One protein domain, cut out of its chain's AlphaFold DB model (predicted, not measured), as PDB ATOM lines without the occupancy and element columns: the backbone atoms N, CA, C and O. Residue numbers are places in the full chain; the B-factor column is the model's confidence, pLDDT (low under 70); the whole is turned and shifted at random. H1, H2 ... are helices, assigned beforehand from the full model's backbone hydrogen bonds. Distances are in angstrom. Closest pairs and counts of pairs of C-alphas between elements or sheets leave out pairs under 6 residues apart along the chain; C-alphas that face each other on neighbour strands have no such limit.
ATOM      1  N   THR A  17      24.577 -32.184 -52.502       97.19
ATOM      2  CA  THR A  17      23.841 -32.950 -53.517       97.19
ATOM      3  C   THR A  17      23.845 -34.445 -53.208       97.19
ATOM      4  O   THR A  17      22.784 -35.068 -53.249       97.19
ATOM      5  N   GLY A  18      24.986 -35.015 -52.811       96.31
ATOM      6  CA  GLY A  18      25.081 -36.415 -52.381       96.31
ATOM      7  C   GLY A  18      24.183 -36.727 -51.183       96.31
ATOM      8  O   GLY A  18      23.523 -37.767 -51.149       96.31
ATOM      9  N   HIS A  19      24.059 -35.792 -50.236       97.12
ATOM     10  CA  HIS A  19      23.115 -35.929 -49.124       97.12
ATOM     11  C   HIS A  19      21.647 -35.929 -49.583       97.12
ATOM     12  O   HIS A  19      20.854 -36.756 -49.124       97.12
ATOM     13  N   ARG A  20      21.274 -35.023 -50.500       96.62
ATOM     14  CA  ARG A  20      19.915 -34.963 -51.074       96.62
ATOM     15  C   ARG A  20      19.578 -36.225 -51.874       96.62
ATOM     16  O   ARG A  20      18.442 -36.678 -51.807       96.62
ATOM     17  N   LYS A  21      20.569 -36.819 -52.546       96.00
ATOM     18  CA  LYS A  21      20.448 -38.082 -53.293       96.00
ATOM     19  C   LYS A  21      20.413 -39.343 -52.411       96.00
ATOM     20  O   LYS A  21      20.167 -40.421 -52.935       96.00
ATOM     21  N   GLY A  22      20.606 -39.226 -51.092       94.81
ATOM     22  CA  GLY A  22      20.376 -40.324 -50.141       94.81
ATOM     23  C   GLY A  22      21.595 -40.794 -49.342       94.81
ATOM     24  O   GLY A  22      21.428 -41.592 -48.420       94.81
ATOM     25  N   CYS A  23      22.800 -40.272 -49.591       95.75
ATOM     26  CA  CYS A  23      23.978 -40.620 -48.793       95.75
ATOM     27  C   CYS A  23      23.908 -39.947 -47.409       95.75
ATOM     28  O   CYS A  23      24.261 -38.778 -47.230       95.75
ATOM     29  N   ARG A  24      23.396 -40.683 -46.417       94.12
ATOM     30  CA  ARG A  24      23.209 -40.210 -45.030       94.12
ATOM     31  C   ARG A  24      23.977 -41.029 -43.991       94.12
ATOM     32  O   ARG A  24      23.903 -40.720 -42.800       94.12
ATOM     33  N   THR A  25      24.674 -42.073 -44.428       88.31
ATOM     34  CA  THR A  25      25.396 -43.012 -43.567       88.31
ATOM     35  C   THR A  25      26.705 -42.410 -43.060       88.31
ATOM     36  O   THR A  25      27.266 -41.487 -43.651       88.31
ATOM     37  N   ALA A  26      27.189 -42.930 -41.929       88.62
ATOM     38  CA  ALA A  26      28.507 -42.580 -41.403       88.62
ATOM     39  C   ALA A  26      29.648 -43.162 -42.261       88.62
ATOM     40  O   ALA A  26      30.728 -42.589 -42.286       88.62
ATOM     41  N   ALA A  27      29.382 -44.247 -42.996       91.25
ATOM     42  CA  ALA A  27      30.321 -44.929 -43.891       91.25
ATOM     43  C   ALA A  27      30.435 -44.268 -45.282       91.25
ATOM     44  O   ALA A  27      30.589 -44.948 -46.289       91.25
ATOM     45  N   CYS A  28      30.284 -42.945 -45.362       94.12
ATOM     46  CA  CYS A  28      30.492 -42.217 -46.612       94.12
ATOM     47  C   CYS A  28      32.005 -42.151 -46.907       94.12
ATOM     48  O   CYS A  28      32.741 -41.753 -46.006       94.12
ATOM     49  N   PRO A  29      32.467 -42.477 -48.130       94.88
ATOM     50  CA  PRO A  29      33.899 -42.533 -48.453       94.88
ATOM     51  C   PRO A  29      34.590 -41.160 -48.522       94.88
ATOM     52  O   PRO A  29      35.814 -41.087 -48.552       94.88
ATOM     53  N   ALA A  30      33.841 -40.053 -48.533       95.06
ATOM     54  CA  ALA A  30      34.429 -38.714 -48.544       95.06
ATOM     55  C   ALA A  30      35.109 -38.350 -47.213       95.06
ATOM     56  O   ALA A  30      34.686 -38.781 -46.142       95.06
ATOM     57  N   VAL A  31      36.080 -37.427 -47.284       95.44
ATOM     58  CA  VAL A  31      36.809 -36.848 -46.131       95.44
ATOM     59  C   VAL A  31      35.868 -36.379 -45.012       95.44
ATOM     60  O   VAL A  31      36.181 -36.487 -43.828       95.44
ATOM     61  N   ILE A  32      34.692 -35.866 -45.384       95.31
ATOM     62  CA  ILE A  32      33.593 -35.574 -44.465       95.31
ATOM     63  C   ILE A  32      32.327 -36.265 -44.989       95.31
ATOM     64  O   ILE A  32      31.972 -36.056 -46.153       95.31
ATOM     65  N   PRO A  33      31.565 -36.985 -44.143       97.06
ATOM     66  CA  PRO A  33      30.308 -37.586 -44.568       97.06
ATOM     67  C   PRO A  33      29.314 -36.558 -45.126       97.06
ATOM     68  O   PRO A  33      29.132 -35.483 -44.544       97.06
ATOM     69  N   CYS A  34      28.589 -36.919 -46.192       97.25
ATOM     70  CA  CYS A  34      27.564 -36.082 -46.840       97.25
ATOM     71  C   CYS A  34      26.577 -35.442 -45.845       97.25
ATOM     72  O   CYS A  34      26.221 -34.271 -45.976       97.25
ATOM     73  N   ARG A  35      26.168 -36.183 -44.804       97.25
ATOM     74  CA  ARG A  35      25.301 -35.679 -43.722       97.25
ATOM     75  C   ARG A  35      25.918 -34.503 -42.965       97.25
ATOM     76  O   ARG A  35      25.229 -33.522 -42.677       97.25
ATOM     77  N   THR A  36      27.203 -34.594 -42.637       96.94
ATOM     78  CA  THR A  36      27.931 -33.536 -41.933       96.94
ATOM     79  C   THR A  36      28.127 -32.331 -42.846       96.94
ATOM     80  O   THR A  36      27.869 -31.210 -42.411       96.94
ATOM     81  N   VAL A  37      28.476 -32.548 -44.121       97.62
ATOM     82  CA  VAL A  37      28.575 -31.468 -45.118       97.62
ATOM     83  C   VAL A  37      27.245 -30.735 -45.264       97.62
ATOM     84  O   VAL A  37      27.222 -29.515 -45.163       97.62
ATOM     85  N   TYR A  38      26.127 -31.449 -45.412       97.81
ATOM     86  CA  TYR A  38      24.801 -30.833 -45.525       97.81
ATOM     87  C   TYR A  38      24.405 -30.046 -44.270       97.81
ATOM     88  O   TYR A  38      23.893 -28.933 -44.368       97.81
ATOM     89  N   THR A  39      24.680 -30.591 -43.081       97.44
ATOM     90  CA  THR A  39      24.389 -29.903 -41.813       97.44
ATOM     91  C   THR A  39      25.185 -28.602 -41.697       97.44
ATOM     92  O   THR A  39      24.621 -27.572 -41.328       97.44
ATOM     93  N   ARG A  40      26.479 -28.623 -42.055       97.38
ATOM     94  CA  ARG A  40      27.312 -27.413 -42.098       97.38
ATOM     95  C   ARG A  40      26.849 -26.447 -43.182       97.38
ATOM     96  O   ARG A  40      26.751 -25.267 -42.907       97.38
ATOM     97  N   TYR A  41      26.500 -26.935 -44.366       97.62
ATOM     98  CA  TYR A  41      26.005 -26.111 -45.466       97.62
ATOM     99  C   TYR A  41      24.732 -25.336 -45.085       97.62
ATOM    100  O   TYR A  41      24.624 -24.148 -45.356       97.62
ATOM    101  N   VAL A  42      23.781 -25.971 -44.395       95.94
ATOM    102  CA  VAL A  42      22.545 -25.298 -43.952       95.94
ATOM    103  C   VAL A  42      22.780 -24.390 -42.734       95.94
ATOM    104  O   VAL A  42      22.114 -23.367 -42.598       95.94
ATOM    105  N   GLY A  43      23.695 -24.758 -41.831       93.19
ATOM    106  CA  GLY A  43      23.912 -24.045 -40.564       93.19
ATOM    107  C   GLY A  43      24.996 -22.961 -40.582       93.19
ATOM    108  O   GLY A  43      24.975 -22.069 -39.738       93.19
ATOM    109  N   ASP A  44      25.944 -23.031 -41.514       95.12
ATOM    110  CA  ASP A  44      27.109 -22.153 -41.613       95.12
ATOM    111  C   ASP A  44      27.173 -21.527 -43.011       95.12
ATOM    112  O   ASP A  44      27.695 -22.095 -43.970       95.12
ATOM    113  N   PHE A  45      26.655 -20.301 -43.103       92.94
ATOM    114  CA  PHE A  45      26.621 -19.527 -44.344       92.94
ATOM    115  C   PHE A  45      28.013 -19.325 -44.963       92.94
ATOM    116  O   PHE A  45      28.144 -19.254 -46.183       92.94
ATOM    117  N   THR A  46      29.073 -19.243 -44.149       92.50
ATOM    118  CA  THR A  46      30.433 -19.050 -44.672       92.50
ATOM    119  C   THR A  46      30.984 -20.319 -45.311       92.50
ATOM    120  O   THR A  46      31.632 -20.234 -46.354       92.50
ATOM    121  N   PHE A  47      30.666 -21.481 -44.735       96.69
ATOM    122  CA  PHE A  47      30.967 -22.787 -45.314       96.69
ATOM    123  C   PHE A  47      30.211 -22.990 -46.633       96.69
ATOM    124  O   PHE A  47      30.836 -23.336 -47.632       96.69
ATOM    125  N   ALA A  48      28.903 -22.698 -46.659       96.81
ATOM    126  CA  ALA A  48      28.088 -22.780 -47.874       96.81
ATOM    127  C   ALA A  48      28.651 -21.907 -48.997       96.81
ATOM    128  O   ALA A  48      28.942 -22.410 -50.074       96.81
ATOM    129  N   ARG A  49      28.935 -20.633 -48.704       97.62
ATOM    130  CA  ARG A  49      29.481 -19.689 -49.686       97.62
ATOM    131  C   ARG A  49      30.825 -20.134 -50.271       97.62
ATOM    132  O   ARG A  49      31.066 -19.908 -51.448       97.62
ATOM    133  N   ARG A  50      31.721 -20.720 -49.465       97.12
ATOM    134  CA  ARG A  50      33.010 -21.243 -49.961       97.12
ATOM    135  C   ARG A  50      32.805 -22.457 -50.863       97.12
ATOM    136  O   ARG A  50      33.432 -22.540 -51.911       97.12
ATOM    137  N   LEU A  51      31.913 -23.358 -50.462       97.06
ATOM    138  CA  LEU A  51      31.599 -24.563 -51.222       97.06
ATOM    139  C   LEU A  51      30.903 -24.226 -52.554       97.06
ATOM    140  O   LEU A  51      31.266 -24.779 -53.585       97.06
ATOM    141  N   ASP A  52      29.979 -23.260 -52.552       96.50
ATOM    142  CA  ASP A  52      29.318 -22.743 -53.761       96.50
ATOM    143  C   ASP A  52      30.292 -21.985 -54.681       96.50
ATOM    144  O   ASP A  52      30.108 -21.960 -55.893       96.50
ATOM    145  N   ALA A  53      31.360 -21.403 -54.124       97.25
ATOM    146  CA  ALA A  53      32.447 -20.785 -54.886       97.25
ATOM    147  C   ALA A  53      33.443 -21.806 -55.476       97.25
ATOM    148  O   ALA A  53      34.463 -21.407 -56.032       97.25
ATOM    149  N   GLY A  54      33.178 -23.111 -55.339       97.00
ATOM    150  CA  GLY A  54      34.023 -24.178 -55.879       97.00
ATOM    151  C   GLY A  54      35.250 -24.517 -55.029       97.00
ATOM    152  O   GLY A  54      36.102 -25.280 -55.478       97.00
ATOM    153  N   MET A  55      35.359 -23.990 -53.805       97.56
ATOM    154  CA  MET A  55      36.456 -24.340 -52.901       97.56
ATOM    155  C   MET A  55      36.334 -25.802 -52.457       97.56
ATOM    156  O   MET A  55      35.257 -26.251 -52.047       97.56
ATOM    157  N   SER A  56      37.441 -26.545 -52.506       96.88
ATOM    158  CA  SER A  56      37.442 -27.958 -52.118       96.88
ATOM    159  C   SER A  56      37.176 -28.132 -50.614       96.88
ATOM    160  O   SER A  56      37.529 -27.285 -49.792       96.88
TER     161      SER A  56
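This is residues 17 to 56 of the 411 residues of an uncharacterized protein of Microbacterium sp. CH12i (UniProt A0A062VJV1). One helix of ten residues, H2, makes the middle of this small domain, with the shorter helix H3 meeting its last end at a corner and the single short turn H1 packing near its first end. A wide loop, residues 21 to 33, leads from H1 round to the start of H2 and makes one end of the domain, while H3 and the residues after it make the other. The printed part has 40 residues with three named helices, in the order H1, H2, H3 along the chain, and no named strand; its class is all helix. The whole is compact, with a radius of gyration of the C-alphas of 10.0 A, and the C-alphas span 25 by 18 by 15 A along their three main axes.

The printed part begins with H1, residues 17 to 20, whose first C-alpha, that of Thr 17, is at (23.841, -32.950, -53.517); from first to last C-alpha it measures 5.0 A. Residues 21 to 33 follow with no named element. H2 is residues 34 to 43, from Cys 34 with its C-alpha at (27.564, -36.082, -46.840) to Gly 43, and is 14.1 A long from first to last C-alpha. After Asp 44 comes H3, residues 45 to 52, 10.3 A from its first to its last C-alpha and ending at C-alpha 52, (29.318, -22.743, -53.761). Residues 53 to 56 follow H3.

H1 and H2 touch, with 4 pairs of C-alphas within 8 A. Their closest C-alphas are those of His 19 and Cys 34, 5.0 A apart, and their centres are 9.7 A apart. H2 and H3 touch only at the corner by their link, with the C-alphas of Tyr 41 and Ala 48 the closest at 4.6 A. The lines of H2 and H3 stand at a steep tilt of 53 degrees, and the two run opposite ways. Their centres are 10.5 A apart. H1 and H3 are apart. In H2 and H3 every pair of O of residue i and N of residue i+4 is within hydrogen-bond range; H1 is too short for such a pair, and its one pair of O of residue i and N of residue i+3 is within range.

The two C-alphas farthest apart are those of Ala 27 and Ala 53, at 26.6 A, and the first and last printed C-alphas, of Thr 17 and Ser 56, are 14.6 A apart. The link from H1 to H2 is long, with 13 residues, and their C-alphas lie 7 to 14 A from the mean of all C-alphas. The link from H2 to H3 is tight, with 1 residue. The printed part has no cut. The mean pLDDT of the printed part is 95.7, and no printed residue is under 70.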